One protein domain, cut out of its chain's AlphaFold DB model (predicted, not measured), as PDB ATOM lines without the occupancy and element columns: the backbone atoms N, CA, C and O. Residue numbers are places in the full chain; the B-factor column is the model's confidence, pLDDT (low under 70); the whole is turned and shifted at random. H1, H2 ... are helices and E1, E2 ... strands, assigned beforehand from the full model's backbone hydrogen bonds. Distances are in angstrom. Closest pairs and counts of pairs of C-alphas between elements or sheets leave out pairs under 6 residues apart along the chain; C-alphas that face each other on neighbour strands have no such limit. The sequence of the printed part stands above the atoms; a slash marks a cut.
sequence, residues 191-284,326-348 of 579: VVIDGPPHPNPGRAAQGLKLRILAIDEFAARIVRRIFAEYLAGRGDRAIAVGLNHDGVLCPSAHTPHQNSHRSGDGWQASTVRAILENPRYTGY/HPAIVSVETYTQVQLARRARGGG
ATOM      1  N   VAL A 191     119.563 179.987 216.306       92.48
ATOM      2  CA  VAL A 191     118.604 180.979 216.798       92.48
ATOM      3  C   VAL A 191     119.244 182.361 216.795       92.48
ATOM      4  O   VAL A 191     120.466 182.500 216.842       92.48
ATOM      5  N   VAL A 192     118.412 183.397 216.708       92.67
ATOM      6  CA  VAL A 192     118.871 184.781 216.834       92.67
ATOM      7  C   VAL A 192     118.635 185.235 218.266       92.67
ATOM      8  O   VAL A 192     117.485 185.299 218.693       92.67
ATOM      9  N   ILE A 193     119.711 185.584 218.964       91.68
ATOM     10  CA  ILE A 193     119.672 186.124 220.327       91.68
ATOM     11  C   ILE A 193     120.238 187.544 220.359       91.68
ATOM     12  O   ILE A 193     120.932 187.974 219.429       91.68
ATOM     13  N   ASP A 194     119.951 188.260 221.439       92.13
ATOM     14  CA  ASP A 194     120.598 189.534 221.723       92.13
ATOM     15  C   ASP A 194     122.050 189.298 222.149       92.13
ATOM     16  O   ASP A 194     122.341 188.501 223.038       92.13
ATOM     17  N   GLY A 195     122.961 189.991 221.483       90.23
ATOM     18  CA  GLY A 195     124.389 189.998 221.757       90.23
ATOM     19  C   GLY A 195     124.830 191.292 222.454       90.23
ATOM     20  O   GLY A 195     124.084 191.840 223.271       90.23
ATOM     21  N   PRO A 196     126.043 191.801 222.158       91.71
ATOM     22  CA  PRO A 196     126.556 193.014 222.790       91.71
ATOM     23  C   PRO A 196     125.742 194.264 222.401       91.71
ATOM     24  O   PRO A 196     125.038 194.251 221.380       91.71
ATOM     25  N   PRO A 197     125.843 195.362 223.178       91.89
ATOM     26  CA  PRO A 197     125.229 196.646 222.839       91.89
ATOM     27  C   PRO A 197     125.589 197.113 221.424       91.89
ATOM     28  O   PRO A 197     126.659 196.802 220.896       91.89
ATOM     29  N   HIS A 198     124.687 197.859 220.785       90.52
ATOM     30  CA  HIS A 198     124.919 198.363 219.435       90.52
ATOM     31  C   HIS A 198     126.161 199.288 219.389       90.52
ATOM     32  O   HIS A 198     126.296 200.161 220.237       90.52
ATOM     33  N   PRO A 199     127.050 199.190 218.381       88.76
ATOM     34  CA  PRO A 199     128.300 199.965 218.347       88.76
ATOM     35  C   PRO A 199     128.097 201.485 218.232       88.76
ATOM     36  O   PRO A 199     128.971 202.260 218.594       88.76
ATOM     37  N   ASN A 200     126.945 201.925 217.718       89.01
ATOM     38  CA  ASN A 200     126.524 203.330 217.787       89.01
ATOM     39  C   ASN A 200     126.050 203.666 219.221       89.01
ATOM     40  O   ASN A 200     125.027 203.099 219.625       89.01
ATOM     41  N   PRO A 201     126.703 204.612 219.930       88.66
ATOM     42  CA  PRO A 201     126.381 204.959 221.316       88.66
ATOM     43  C   PRO A 201     124.932 205.398 221.535       88.66
ATOM     44  O   PRO A 201     124.320 204.990 222.514       88.66
ATOM     45  N   GLY A 202     124.346 206.161 220.605       89.60
ATOM     46  CA  GLY A 202     122.954 206.607 220.716       89.60
ATOM     47  C   GLY A 202     121.965 205.441 220.657       89.60
ATOM     48  O   GLY A 202     121.005 205.392 221.417       89.60
ATOM     49  N   ARG A 203     122.242 204.439 219.813       87.72
ATOM     50  CA  ARG A 203     121.430 203.212 219.756       87.72
ATOM     51  C   ARG A 203     121.647 202.323 220.979       87.72
ATOM     52  O   ARG A 203     120.689 201.737 221.466       87.72
ATOM     53  N   ALA A 204     122.879 202.234 221.480       90.05
ATOM     54  CA  ALA A 204     123.160 201.520 222.724       90.05
ATOM     55  C   ALA A 204     122.441 202.153 223.924       90.05
ATOM     56  O   ALA A 204     121.876 201.423 224.732       90.05
ATOM     57  N   ALA A 205     122.405 203.488 224.005       90.74
ATOM     58  CA  ALA A 205     121.685 204.225 225.045       90.74
ATOM     59  C   ALA A 205     120.168 203.969 225.004       90.74
ATOM     60  O   ALA A 205     119.528 203.914 226.046       90.74
ATOM     61  N   GLN A 206     119.608 203.721 223.816       90.00
ATOM     62  CA  GLN A 206     118.217 203.281 223.626       90.00
ATOM     63  C   GLN A 206     117.996 201.782 223.931       90.00
ATOM     64  O   GLN A 206     116.935 201.241 223.633       90.00
ATOM     65  N   GLY A 207     118.996 201.074 224.468       88.82
ATOM     66  CA  GLY A 207     118.907 199.651 224.808       88.82
ATOM     67  C   GLY A 207     119.033 198.693 223.619       88.82
ATOM     68  O   GLY A 207     118.912 197.479 223.797       88.82
ATOM     69  N   LEU A 208     119.306 199.192 222.405       88.88
ATOM     70  CA  LEU A 208     119.434 198.339 221.223       88.88
ATOM     71  C   LEU A 208     120.717 197.506 221.291       88.88
ATOM     72  O   LEU A 208     121.827 198.020 221.460       88.88
ATOM     73  N   LYS A 209     120.564 196.200 221.071       91.13
ATOM     74  CA  LYS A 209     121.656 195.223 221.019       91.13
ATOM     75  C   LYS A 209     121.864 194.703 219.603       91.13
ATOM     76  O   LYS A 209     120.975 194.748 218.749       91.13
ATOM     77  N   LEU A 210     123.067 194.212 219.330       90.98
ATOM     78  CA  LEU A 210     123.333 193.468 218.106       90.98
ATOM     79  C   LEU A 210     122.637 192.114 218.166       90.98
ATOM     80  O   LEU A 210     122.761 191.393 219.144       90.98
ATOM     81  N   ARG A 211     121.956 191.736 217.088       91.63
ATOM     82  CA  ARG A 211     121.373 190.401 216.946       91.63
ATOM     83  C   ARG A 211     122.440 189.439 216.430       91.63
ATOM     84  O   ARG A 211     122.998 189.683 215.360       91.63
ATOM     85  N   ILE A 212     122.719 188.367 217.165       92.92
ATOM     86  CA  ILE A 212     123.758 187.380 216.832       92.92
ATOM     87  C   ILE A 212     123.158 185.985 216.645       92.92
ATOM     88  O   ILE A 212     122.078 185.691 217.153       92.92
ATOM     89  N   LEU A 213     123.854 185.127 215.894       94.81
ATOM     90  CA  LEU A 213     123.468 183.726 215.725       94.81
ATOM     91  C   LEU A 213     124.091 182.881 216.839       94.81
ATOM     92  O   LEU A 213     125.314 182.842 216.971       94.81
ATOM     93  N   ALA A 214     123.253 182.174 217.590       93.55
ATOM     94  CA  ALA A 214     123.656 181.158 218.557       93.55
ATOM     95  C   ALA A 214     123.169 179.779 218.101       93.55
ATOM     96  O   ALA A 214     122.220 179.685 217.320       93.55
ATOM     97  N   ILE A 215     123.843 178.714 218.541       93.02
ATOM     98  CA  ILE A 215     123.474 177.345 218.171       93.02
ATOM     99  C   ILE A 215     122.131 176.986 218.808       93.02
ATOM    100  O   ILE A 215     121.921 177.160 220.003       93.02
ATOM    101  N   ASP A 216     121.241 176.457 217.979       92.33
ATOM    102  CA  ASP A 216     120.118 175.648 218.426       92.33
ATOM    103  C   ASP A 216     120.590 174.197 218.445       92.33
ATOM    104  O   ASP A 216     120.737 173.595 217.381       92.33
ATOM    105  N   GLU A 217     120.878 173.644 219.624       88.99
ATOM    106  CA  GLU A 217     121.497 172.316 219.724       88.99
ATOM    107  C   GLU A 217     120.648 171.216 219.072       88.99
ATOM    108  O   GLU A 217     121.209 170.327 218.419       88.99
ATOM    109  N   PHE A 218     119.310 171.328 219.142       83.62
ATOM    110  CA  PHE A 218     118.390 170.410 218.463       83.62
ATOM    111  C   PHE A 218     118.659 170.426 216.971       83.62
ATOM    112  O   PHE A 218     119.052 169.426 216.359       83.62
ATOM    113  N   ALA A 219     118.460 171.595 216.379       91.68
ATOM    114  CA  ALA A 219     118.501 171.722 214.939       91.68
ATOM    115  C   ALA A 219     119.936 171.556 214.410       91.68
ATOM    116  O   ALA A 219     120.136 171.007 213.326       91.68
ATOM    117  N   ALA A 220     120.952 171.939 215.187       93.34
ATOM    118  CA  ALA A 220     122.356 171.780 214.842       93.34
ATOM    119  C   ALA A 220     122.782 170.313 214.796       93.34
ATOM    120  O   ALA A 220     123.507 169.935 213.873       93.34
ATOM    121  N   ARG A 221     122.301 169.460 215.713       91.31
ATOM    122  CA  ARG A 221     122.550 168.010 215.638       91.31
ATOM    123  C   ARG A 221     121.985 167.414 214.350       91.31
ATOM    124  O   ARG A 221     122.678 166.649 213.678       91.31
ATOM    125  N   ILE A 222     120.781 167.822 213.951       93.45
ATOM    126  CA  ILE A 222     120.170 167.382 212.690       93.45
ATOM    127  C   ILE A 222     120.949 167.905 211.478       93.45
ATOM    128  O   ILE A 222     121.178 167.161 210.527       93.45
ATOM    129  N   VAL A 223     121.432 169.150 211.508       96.45
ATOM    130  CA  VAL A 223     122.316 169.671 210.454       96.45
ATOM    131  C   VAL A 223     123.602 168.843 210.366       96.45
ATOM    132  O   VAL A 223     123.950 168.406 209.271       96.45
ATOM    133  N   ARG A 224     124.275 168.553 211.489       95.94
ATOM    134  CA  ARG A 224     125.465 167.678 211.520       95.94
ATOM    135  C   ARG A 224     125.167 166.309 210.899       95.94
ATOM    136  O   ARG A 224     125.912 165.868 210.024       95.94
ATOM    137  N   ARG A 225     124.032 165.698 211.263       94.33
ATOM    138  CA  ARG A 225     123.539 164.438 210.683       94.33
ATOM    139  C   ARG A 225     123.344 164.534 209.168       94.33
ATOM    140  O   ARG A 225     123.825 163.670 208.444       94.33
ATOM    141  N   ILE A 226     122.712 165.596 208.668       96.04
ATOM    142  CA  ILE A 226     122.497 165.818 207.227       96.04
ATOM    143  C   ILE A 226     123.828 165.877 206.463       96.04
ATOM    144  O   ILE A 226     123.957 165.260 205.402       96.04
ATOM    145  N   PHE A 227     124.823 166.601 206.985       96.87
ATOM    146  CA  PHE A 227     126.153 166.673 206.368       96.87
ATOM    147  C   PHE A 227     126.852 165.305 206.374       96.87
ATOM    148  O   PHE A 227     127.354 164.881 205.330       96.87
ATOM    149  N   ALA A 228     126.829 164.597 207.506       93.37
ATOM    150  CA  ALA A 228     127.427 163.272 207.644       93.37
ATOM    151  C   ALA A 228     126.774 162.236 206.711       93.37
ATOM    152  O   ALA A 228     127.466 161.560 205.952       93.37
ATOM    153  N   GLU A 229     125.441 162.159 206.681       91.37
ATOM    154  CA  GLU A 229     124.706 161.239 205.806       91.37
ATOM    155  C   GLU A 229     124.960 161.514 204.320       91.37
ATOM    156  O   GLU A 229     125.059 160.583 203.510       91.37
ATOM    157  N   TYR A 230     125.085 162.789 203.941       92.82
ATOM    158  CA  TYR A 230     125.381 163.158 202.561       92.82
ATOM    159  C   TYR A 230     126.778 162.685 202.128       92.82
ATOM    160  O   TYR A 230     126.927 162.141 201.021       92.82
ATOM    161  N   LEU A 231     127.780 162.863 203.001       90.30
ATOM    162  CA  LEU A 231     129.147 162.366 202.805       90.30
ATOM    163  C   LEU A 231     129.203 160.833 202.799       90.30
ATOM    164  O   LEU A 231     129.886 160.266 201.953       90.30
ATOM    165  N   ALA A 232     128.380 160.165 203.612       84.57
ATOM    166  CA  ALA A 232     128.193 158.711 203.594       84.57
ATOM    167  C   ALA A 232     127.496 158.180 202.318       84.57
ATOM    168  O   ALA A 232     127.222 156.985 202.187       84.57
ATOM    169  N   GLY A 233     127.182 159.048 201.349       83.13
ATOM    170  CA  GLY A 233     126.665 158.650 200.040       83.13
ATOM    171  C   GLY A 233     125.142 158.690 199.906       83.13
ATOM    172  O   GLY A 233     124.628 158.322 198.840       83.13
ATOM    173  N   ARG A 234     124.406 159.155 200.928       84.12
ATOM    174  CA  ARG A 234     122.960 159.399 200.804       84.12
ATOM    175  C   ARG A 234     122.708 160.639 199.937       84.12
ATOM    176  O   ARG A 234     123.486 161.596 199.904       84.12
ATOM    177  N   GLY A 235     121.639 160.596 199.147       84.55
ATOM    178  CA  GLY A 235     121.182 161.733 198.342       84.55
ATOM    179  C   GLY A 235     120.147 162.575 199.085       84.55
ATOM    180  O   GLY A 235     119.512 162.076 200.006       84.55
ATOM    181  N   ASP A 236     119.910 163.808 198.624       89.97
ATOM    182  CA  ASP A 236     118.982 164.772 199.245       89.97
ATOM    183  C   ASP A 236     117.608 164.156 199.593       89.97
ATOM    184  O   ASP A 236     117.092 164.354 200.689       89.97
ATOM    185  N   ARG A 237     117.035 163.348 198.684       85.68
ATOM    186  CA  ARG A 237     115.751 162.653 198.897       85.68
ATOM    187  C   ARG A 237     115.835 161.534 199.936       85.68
ATOM    188  O   ARG A 237     114.900 161.368 200.703       85.68
ATOM    189  N   ALA A 238     116.922 160.762 199.948       83.61
ATOM    190  CA  ALA A 238     117.085 159.656 200.893       83.61
ATOM    191  C   ALA A 238     117.235 160.172 202.330       83.61
ATOM    192  O   ALA A 238     116.640 159.603 203.235       83.61
ATOM    193  N   ILE A 239     117.967 161.277 202.505       87.67
ATOM    194  CA  ILE A 239     118.106 161.968 203.793       87.67
ATOM    195  C   ILE A 239     116.743 162.501 204.247       87.67
ATOM    196  O   ILE A 239     116.324 162.232 205.363       87.67
ATOM    197  N   ALA A 240     116.005 163.192 203.369       85.22
ATOM    198  CA  ALA A 240     114.679 163.716 203.706       85.22
ATOM    199  C   ALA A 240     113.689 162.612 204.126       85.22
ATOM    200  O   ALA A 240     112.991 162.761 205.123       85.22
ATOM    201  N   VAL A 241     113.654 161.489 203.397       79.33
ATOM    202  CA  VAL A 241     112.812 160.334 203.748       79.33
ATOM    203  C   VAL A 241     113.233 159.727 205.086       79.33
ATOM    204  O   VAL A 241     112.360 159.435 205.893       79.33
ATOM    205  N   GLY A 242     114.539 159.578 205.338       78.17
ATOM    206  CA  GLY A 242     115.050 159.081 206.619       78.17
ATOM    207  C   GLY A 242     114.647 159.976 207.792       78.17
ATOM    208  O   GLY A 242     114.090 159.492 208.764       78.17
ATOM    209  N   LEU A 243     114.820 161.293 207.661       82.80
ATOM    210  CA  LEU A 243     114.414 162.247 208.698       82.80
ATOM    211  C   LEU A 243     112.901 162.221 208.969       82.80
ATOM    212  O   LEU A 243     112.495 162.322 210.123       82.80
ATOM    213  N   ASN A 244     112.072 162.065 207.931       80.60
ATOM    214  CA  ASN A 244     110.619 161.930 208.093       80.60
ATOM    215  C   ASN A 244     110.229 160.618 208.773       80.60
ATOM    216  O   ASN A 244     109.367 160.623 209.645       80.60
ATOM    217  N   HIS A 245     110.861 159.511 208.380       72.91
ATOM    218  CA  HIS A 245     110.654 158.205 209.002       72.91
ATOM    219  C   HIS A 245     110.990 158.242 210.497       72.91
ATOM    220  O   HIS A 245     110.245 157.715 211.315       72.91
ATOM    221  N   ASP A 246     112.064 158.944 210.854       76.29
ATOM    222  CA  ASP A 246     112.514 159.084 212.238       76.29
ATOM    223  C   ASP A 246     111.697 160.122 213.037       76.29
ATOM    224  O   ASP A 246     111.993 160.383 214.202       76.29
ATOM    225  N   GLY A 247     110.684 160.750 212.427       74.07
ATOM    226  CA  GLY A 247     109.831 161.744 213.082       74.07
ATOM    227  C   GLY A 247     110.538 163.062 213.420       74.07
ATOM    228  O   GLY A 247     110.083 163.800 214.296       74.07
ATOM    229  N   VAL A 248     111.651 163.383 212.750       79.46
ATOM    230  CA  VAL A 248     112.406 164.620 212.996       79.46
ATOM    231  C   VAL A 248     111.629 165.823 212.467       79.46
ATOM    232  O   VAL A 248     111.333 165.911 211.274       79.46
ATOM    233  N   LEU A 249     111.373 166.812 213.329       83.83
ATOM    234  CA  LEU A 249     110.674 168.041 212.944       83.83
ATOM    235  C   LEU A 249     111.421 168.789 211.832       83.83
ATOM    236  O   LEU A 249     112.611 169.100 211.941       83.83
ATOM    237  N   CYS A 250     110.707 169.109 210.754       85.08
ATOM    238  CA  CYS A 250     111.244 169.919 209.667       85.08
ATOM    239  C   CYS A 250     111.411 171.390 210.099       85.08
ATOM    240  O   CYS A 250     110.759 171.825 211.048       85.08
ATOM    241  N   PRO A 251     112.210 172.219 209.398       88.27
ATOM    242  CA  PRO A 251     112.436 173.613 209.799       88.27
ATOM    243  C   PRO A 251     111.168 174.471 209.933       88.27
ATOM    244  O   PRO A 251     111.177 175.453 210.673       88.27
ATOM    245  N   SER A 252     110.100 174.147 209.197       82.43
ATOM    246  CA  SER A 252     108.797 174.813 209.309       82.43
ATOM    247  C   SER A 252     107.992 174.385 210.526       82.43
ATOM    248  O   SER A 252     107.360 175.241 211.130       82.43
ATOM    249  N   ALA A 253     108.082 173.119 210.931       79.40
ATOM    250  CA  ALA A 253     107.449 172.626 212.151       79.40
ATOM    251  C   ALA A 253     108.248 173.001 213.413       79.40
ATOM    252  O   ALA A 253     107.669 173.309 214.445       79.40
ATOM    253  N   HIS A 254     109.582 173.027 213.318       86.02
ATOM    254  CA  HIS A 254     110.479 173.384 214.424       86.02
ATOM    255  C   HIS A 254     110.377 174.861 214.817       86.02
ATOM    256  O   HIS A 254     110.525 175.224 215.979       86.02
ATOM    257  N   THR A 255     110.126 175.743 213.847       83.91
ATOM    258  CA  THR A 255     110.016 177.185 214.099       83.91
ATOM    259  C   THR A 255     108.871 177.807 213.287       83.91
ATOM    260  O   THR A 255     109.130 178.549 212.330       83.91
ATOM    261  N   PRO A 256     107.599 177.531 213.636       81.66
ATOM    262  CA  PRO A 256     106.441 177.931 212.828       81.66
ATOM    263  C   PRO A 256     106.336 179.443 212.619       81.66
ATOM    264  O   PRO A 256     106.079 179.895 211.507       81.66
ATOM    265  N   HIS A 257     106.664 180.245 213.639       82.61
ATOM    266  CA  HIS A 257     106.626 181.711 213.554       82.61
ATOM    267  C   HIS A 257     107.562 182.294 212.473       82.61
ATOM    268  O   HIS A 257     107.278 183.341 211.908       82.61
ATOM    269  N   GLN A 258     108.663 181.608 212.130       80.16
ATOM    270  CA  GLN A 258     109.563 182.012 211.036       80.16
ATOM    271  C   GLN A 258     109.135 181.474 209.656       80.16
ATOM    272  O   GLN A 258     109.781 181.745 208.635       80.16
ATOM    273  N   ASN A 259     108.102 180.635 209.622       77.47
ATOM    274  CA  ASN A 259     107.692 179.808 208.491       77.47
ATOM    275  C   ASN A 259     106.176 179.831 208.262       77.47
ATOM    276  O   ASN A 259     105.663 178.887 207.675       77.47
ATOM    277  N   SER A 260     105.462 180.878 208.677       76.91
ATOM    278  CA  SER A 260     103.993 180.942 208.583       76.91
ATOM    279  C   SER A 260     103.437 180.661 207.177       76.91
ATOM    280  O   SER A 260     102.332 180.162 207.034       76.91
ATOM    281  N   HIS A 261     104.232 180.907 206.133       77.97
ATOM    282  CA  HIS A 261     103.913 180.616 204.734       77.97
ATOM    283  C   HIS A 261     104.127 179.145 204.301       77.97
ATOM    284  O   HIS A 261     104.061 178.857 203.107       77.97
ATOM    285  N   ARG A 262     104.481 178.216 205.204       74.65
ATOM    286  CA  ARG A 262     104.786 176.803 204.886       74.65
ATOM    287  C   ARG A 262     103.959 175.849 205.744       74.65
ATOM    288  O   ARG A 262     103.808 176.081 206.934       74.65
ATOM    289  N   SER A 263     103.528 174.730 205.156       70.72
ATOM    290  CA  SER A 263     102.661 173.725 205.796       70.72
ATOM    291  C   SER A 263     103.294 172.970 206.970       70.72
ATOM    292  O   SER A 263     102.571 172.477 207.826       70.72
ATOM    293  N   GLY A 264     104.625 172.843 207.028       74.43
ATOM    294  CA  GLY A 264     105.272 172.049 208.081       74.43
ATOM    295  C   GLY A 264     105.128 170.531 207.918       74.43
ATOM    296  O   GLY A 264     105.471 169.802 208.842       74.43
ATOM    297  N   ASP A 265     104.684 170.068 206.747       72.84
ATOM    298  CA  ASP A 265     104.322 168.677 206.422       72.84
ATOM    299  C   ASP A 265     105.471 167.655 206.460       72.84
ATOM    300  O   ASP A 265     105.231 166.451 206.501       72.84
ATOM    301  N   GLY A 266     106.720 168.117 206.457       77.24
ATOM    302  CA  GLY A 266     107.888 167.266 206.628       77.24
ATOM    303  C   GLY A 266     109.129 167.780 205.911       77.24
ATOM    304  O   GLY A 266     109.197 168.881 205.359       77.24
ATOM    305  N   TRP A 267     110.176 166.965 205.940       87.17
ATOM    306  CA  TRP A 267     111.417 167.204 205.225       87.17
ATOM    307  C   TRP A 267     111.237 166.995 203.727       87.17
ATOM    308  O   TRP A 267     110.849 165.927 203.256       87.17
ATOM    309  N   GLN A 268     111.617 168.018 202.966       87.73
ATOM    310  CA  GLN A 268     111.684 167.979 201.509       87.73
ATOM    311  C   GLN A 268     113.145 167.916 201.047       87.73
ATOM    312  O   GLN A 268     114.043 168.490 201.669       87.73
ATOM    313  N   ALA A 269     113.395 167.278 199.900       87.15
ATOM    314  CA  ALA A 269     114.741 167.204 199.317       87.15
ATOM    315  C   ALA A 269     115.328 168.601 199.010       87.15
ATOM    316  O   ALA A 269     116.533 168.817 199.134       87.15
ATOM    317  N   SER A 270     114.476 169.567 198.652       88.67
ATOM    318  CA  SER A 270     114.834 170.979 198.462       88.67
ATOM    319  C   SER A 270     115.347 171.628 199.754       88.67
ATOM    320  O   SER A 270     116.315 172.388 199.709       88.67
ATOM    321  N   THR A 271     114.756 171.293 200.903       91.48
ATOM    322  CA  THR A 271     115.179 171.766 202.229       91.48
ATOM    323  C   THR A 271     116.546 171.203 202.604       91.48
ATOM    324  O   THR A 271     117.438 171.968 202.971       91.48
ATOM    325  N   VAL A 272     116.758 169.892 202.426       93.60
ATOM    326  CA  VAL A 272     118.073 169.253 202.637       93.60
ATOM    327  C   VAL A 272     119.135 169.905 201.748       93.60
ATOM    328  O   VAL A 272     120.208 170.284 202.218       93.60
ATOM    329  N   ARG A 273     118.813 170.128 200.468       94.51
ATOM    330  CA  ARG A 273     119.684 170.843 199.530       94.51
ATOM    331  C   ARG A 273     120.023 172.256 200.007       94.51
ATOM    332  O   ARG A 273     121.190 172.638 199.960       94.51
ATOM    333  N   ALA A 274     119.034 173.028 200.455       94.35
ATOM    334  CA  ALA A 274     119.241 174.393 200.932       94.35
ATOM    335  C   ALA A 274     120.167 174.444 202.160       94.35
ATOM    336  O   ALA A 274     120.982 175.362 202.260       94.35
ATOM    337  N   ILE A 275     120.083 173.448 203.051       96.80
ATOM    338  CA  ILE A 275     120.987 173.301 204.200       96.80
ATOM    339  C   ILE A 275     122.411 172.990 203.725       96.80
ATOM    340  O   ILE A 275     123.340 173.726 204.052       96.80
ATOM    341  N   LEU A 276     122.583 171.962 202.889       96.93
ATOM    342  CA  LEU A 276     123.901 171.561 202.382       96.93
ATOM    343  C   LEU A 276     124.589 172.670 201.565       96.93
ATOM    344  O   LEU A 276     125.811 172.728 201.525       96.93
ATOM    345  N   GLU A 277     123.835 173.558 200.906       94.99
ATOM    346  CA  GLU A 277     124.352 174.688 200.116       94.99
ATOM    347  C   GLU A 277     124.528 175.994 200.916       94.99
ATOM    348  O   GLU A 277     124.862 177.032 200.332       94.99
ATOM    349  N   ASN A 278     124.263 176.008 202.226       95.41
ATOM    350  CA  ASN A 278     124.387 177.215 203.038       95.41
ATOM    351  C   ASN A 278     125.748 177.283 203.753       95.41
ATOM    352  O   ASN A 278     125.949 176.587 204.746       95.41
ATOM    353  N   PRO A 279     126.668 178.170 203.332       95.15
ATOM    354  CA  PRO A 279     127.993 178.246 203.934       95.15
ATOM    355  C   PRO A 279     127.986 178.876 205.331       95.15
ATOM    356  O   PRO A 279     129.006 178.842 206.002       95.15
ATOM    357  N   ARG A 280     126.857 179.424 205.811       95.22
ATOM    358  CA  ARG A 280     126.768 179.952 207.182       95.22
ATOM    359  C   ARG A 280     127.016 178.877 208.245       95.22
ATOM    360  O   ARG A 280     127.427 179.229 209.340       95.22
ATOM    361  N   TYR A 281     126.831 177.590 207.946       97.37
ATOM    362  CA  TYR A 281     127.109 176.516 208.909       97.37
ATOM    363  C   TYR A 281     128.591 176.361 209.271       97.37
ATOM    364  O   TYR A 281     128.893 175.707 210.265       97.37
ATOM    365  N   THR A 282     129.506 176.989 208.520       96.62
ATOM    366  CA  THR A 282     130.948 176.973 208.814       96.62
ATOM    367  C   THR A 282     131.379 177.965 209.896       96.62
ATOM    368  O   THR A 282     132.567 178.067 210.185       96.62
ATOM    369  N   GLY A 283     130.441 178.737 210.455       95.37
ATOM    370  CA  GLY A 283     130.723 179.790 211.435       95.37
ATOM    371  C   GLY A 283     131.141 181.132 210.826       95.37
ATOM    372  O   GLY A 283     131.353 182.096 211.549       95.37
ATOM    373  N   TYR A 284     131.238 181.243 209.497       95.96
ATOM    374  CA  TYR A 284     131.515 182.514 208.817       95.96
ATOM    375  C   TYR A 284     130.218 183.213 208.399       95.96
ATOM    376  O   TYR A 284     129.272 182.578 207.918       95.96
ATOM    377  N   HIS A 326     130.162 183.472 214.154       94.20
ATOM    378  CA  HIS A 326     129.259 182.749 215.044       94.20
ATOM    379  C   HIS A 326     129.729 181.290 215.170       94.20
ATOM    380  O   HIS A 326     130.542 180.845 214.352       94.20
ATOM    381  N   PRO A 327     129.257 180.521 216.168       95.39
ATOM    382  CA  PRO A 327     129.715 179.148 216.362       95.39
ATOM    383  C   PRO A 327     129.465 178.266 215.127       95.39
ATOM    384  O   PRO A 327     128.388 178.285 214.523       95.39
ATOM    385  N   ALA A 328     130.472 177.494 214.721       96.56
ATOM    386  CA  ALA A 328     130.366 176.600 213.573       96.56
ATOM    387  C   ALA A 328     129.571 175.336 213.938       96.56
ATOM    388  O   ALA A 328     129.805 174.731 214.980       96.56
ATOM    389  N   ILE A 329     128.659 174.913 213.059       96.04
ATOM    390  CA  ILE A 329     127.963 173.620 213.185       96.04
ATOM    391  C   ILE A 329     128.736 172.524 212.445       96.04
ATOM    392  O   ILE A 329     128.767 171.381 212.895       96.04
ATOM    393  N   VAL A 330     129.378 172.874 211.327       95.19
ATOM    394  CA  VAL A 330     130.270 171.991 210.560       95.19
ATOM    395  C   VAL A 330     131.576 172.715 210.253       95.19
ATOM    396  O   VAL A 330     131.592 173.936 210.114       95.19
ATOM    397  N   SER A 331     132.678 171.982 210.106       94.63
ATOM    398  CA  SER A 331     133.950 172.596 209.719       94.63
ATOM    399  C   SER A 331     133.916 173.083 208.261       94.63
ATOM    400  O   SER A 331     133.126 172.617 207.430       94.63
ATOM    401  N   VAL A 332     134.804 174.026 207.923       95.15
ATOM    402  CA  VAL A 332     135.009 174.469 206.530       95.15
ATOM    403  C   VAL A 332     135.394 173.286 205.636       95.15
ATOM    404  O   VAL A 332     134.962 173.222 204.483       95.15
ATOM    405  N   GLU A 333     136.152 172.333 206.172       94.65
ATOM    406  CA  GLU A 333     136.548 171.109 205.481       94.65
ATOM    407  C   GLU A 333     135.336 170.231 205.145       94.65
ATOM    408  O   GLU A 333     135.101 169.954 203.968       94.65
ATOM    409  N   THR A 334     134.506 169.881 206.136       94.39
ATOM    410  CA  THR A 334     133.286 169.081 205.933       94.39
ATOM    411  C   THR A 334     132.356 169.746 204.919       94.39
ATOM    412  O   THR A 334     131.852 169.095 203.999       94.39
ATOM    413  N   TYR A 335     132.161 171.066 205.027       96.43
ATOM    414  CA  TYR A 335     131.366 171.815 204.054       96.43
ATOM    415  C   TYR A 335     131.960 171.722 202.641       96.43
ATOM    416  O   TYR A 335     131.233 171.490 201.672       96.43
ATOM    417  N   THR A 336     133.280 171.864 202.512       95.24
ATOM    418  CA  THR A 336     133.986 171.792 201.226       95.24
ATOM    419  C   THR A 336     133.866 170.407 200.595       95.24
ATOM    420  O   THR A 336     133.514 170.315 199.417       95.24
ATOM    421  N   GLN A 337     134.058 169.335 201.370       93.76
ATOM    422  CA  GLN A 337     133.873 167.954 200.915       93.76
ATOM    423  C   GLN A 337     132.450 167.728 200.380       93.76
ATOM    424  O   GLN A 337     132.275 167.195 199.281       93.76
ATOM    425  N   VAL A 338     131.425 168.228 201.084       94.46
ATOM    426  CA  VAL A 338     130.033 168.184 200.608       94.46
ATOM    427  C   VAL A 338     129.868 168.947 199.293       94.46
ATOM    428  O   VAL A 338     129.245 168.424 198.367       94.46
ATOM    429  N   GLN A 339     130.421 170.159 199.162       93.87
ATOM    430  CA  GLN A 339     130.319 170.938 197.920       93.87
ATOM    431  C   GLN A 339     130.995 170.236 196.736       93.87
ATOM    432  O   GLN A 339     130.433 170.220 195.636       93.87
ATOM    433  N   LEU A 340     132.168 169.636 196.945       90.79
ATOM    434  CA  LEU A 340     132.867 168.849 195.928       90.79
ATOM    435  C   LEU A 340     132.038 167.628 195.520       90.79
ATOM    436  O   LEU A 340     131.780 167.432 194.330       90.79
ATOM    437  N   ALA A 341     131.506 166.881 196.491       88.52
ATOM    438  CA  ALA A 341     130.620 165.749 196.237       88.52
ATOM    439  C   ALA A 341     129.333 166.168 195.497       88.52
ATOM    440  O   ALA A 341     128.878 165.469 194.589       88.52
ATOM    441  N   ARG A 342     128.742 167.329 195.824       89.75
ATOM    442  CA  ARG A 342     127.593 167.903 195.092       89.75
ATOM    443  C   ARG A 342     127.948 168.244 193.647       89.75
ATOM    444  O   ARG A 342     127.200 167.866 192.746       89.75
ATOM    445  N   ARG A 343     129.075 168.924 193.408       85.67
ATOM    446  CA  ARG A 343     129.530 169.274 192.050       85.67
ATOM    447  C   ARG A 343     129.798 168.033 191.210       85.67
ATOM    448  O   ARG A 343     129.309 167.969 190.087       85.67
ATOM    449  N   ALA A 344     130.459 167.028 191.781       80.42
ATOM    450  CA  ALA A 344     130.665 165.741 191.125       80.42
ATOM    451  C   ALA A 344     129.326 165.091 190.725       80.42
ATOM    452  O   ALA A 344     129.185 164.607 189.605       80.42
ATOM    453  N   ARG A 345     128.298 165.154 191.592       77.43
ATOM    454  CA  ARG A 345     126.941 164.637 191.307       77.43
ATOM    455  C   ARG A 345     126.134 165.451 190.291       77.43
ATOM    456  O   ARG A 345     125.288 164.853 189.618       77.43
ATOM    457  N   GLY A 346     126.357 166.762 190.204       69.50
ATOM    458  CA  GLY A 346     125.587 167.687 189.364       69.50
ATOM    459  C   GLY A 346     126.174 167.959 187.976       69.50
ATOM    460  O   GLY A 346     125.408 168.204 187.053       69.50
ATOM    461  N   GLY A 347     127.499 167.905 187.818       57.85
ATOM    462  CA  GLY A 347     128.196 168.322 186.592       57.85
ATOM    463  C   GLY A 347     128.427 167.225 185.553       57.85
ATOM    464  O   GLY A 347     129.101 167.472 184.561       57.85
ATOM    465  N   GLY A 348     127.917 166.015 185.788       56.11
ATOM    466  CA  GLY A 348     128.174 164.875 184.916       56.11
ATOM    467  C   GLY A 348     127.089 164.636 183.864       56.11
ATOM    468  O   GLY A 348     125.899 164.712 184.183       56.11
TER     469      GLY A 348
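Overview. This is residues 191 to 284 and 326 to 348 of the 579 residues of the protein "Recombinase" of Nocardia brasiliensis ATCC 700358 (UniProt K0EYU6). A long arm of two antiparallel strands, E1 and E2, with the short helix H1 at its tip, leads away from a head of crossed helices, H2, H3, H5 and H7. In the head, short H6 packs on H7, while H4 and the long loop of residues 255 to 268 lie to one side. The printed part has 117 residues with seven named helices and two strands, in the order E1 H1 E2 H2 H3 H4 H5 H6 H7, and is mostly helix. It is loose, with a radius of gyration of the C-alphas of 17.0 A, and elongated, spanning 55 by 32 by 23 A, the arm making much of the length.

Arrangement. Begin at E1, residues 191 to 197, and its antiparallel neighbour E2, residues 209 to 215, at 141 degrees between directions; N 193 and O 212 are 3.0 A apart and N 212 and O 193 2.9 A, both within hydrogen-bond range. Between them in the chain is H1, residues 201 to 205, which touches no helix. Next, H2, residues 217 to 231, touches H3, residues 236 to 245, with residues 226 to 230 alone, at a steep tilt of 46 degrees, opposite ways; the closest C-alphas, of Ile 226 and Ile 239, are 6.8 A apart. H3 touches H5, residues 269 to 276, about perpendicular at 74 degrees, with the C-alphas of Arg 237 and Ala 269 closest at 4.7 A. H4, residues 251 to 254, touches no helix. Residues 227 to 231 of H2 alone touch H7, residues 332 to 346, at a steep tilt of 48 degrees, the same way; the closest C-alphas, of Leu 231 and Val 338, are 6.3 A apart. H6, residues 279 to 282, touches residues 332 to 335 of H7 alone, with C-alphas 282 and 332 closest at 5.3 A. In H1, H2, H3, H5 and H7 every O i to N i+4 pair is within hydrogen-bond range; H4 and H6 are too short for such a pair.

Along the chain. Find C-alpha 191 at (118.604, 180.979, 216.798), where E1 begins; it is 18.1 A long, and E2 18.2 A. From C-alpha 217 at (121.497, 172.316, 219.724) H2 runs 21.1 A. H3 is 14.4 A long and H5 10.6 A; H1, H4 and H6 are shorter. H7 runs 20.7 A to C-alpha 346 at (125.587, 167.687, 189.364).

Size, cuts and confidence. Look for the farthest two C-alphas at Ala 205 and Gly 348, 56.6 A apart. Residues 285 to 325 are not printed, and C-alphas 284 and 326 are 6.6 A apart across the cut. The link from H4 to H5, 14 residues, is long. Mean pLDDT of the printed part is 88.0; residues 346 to 348 are under 70.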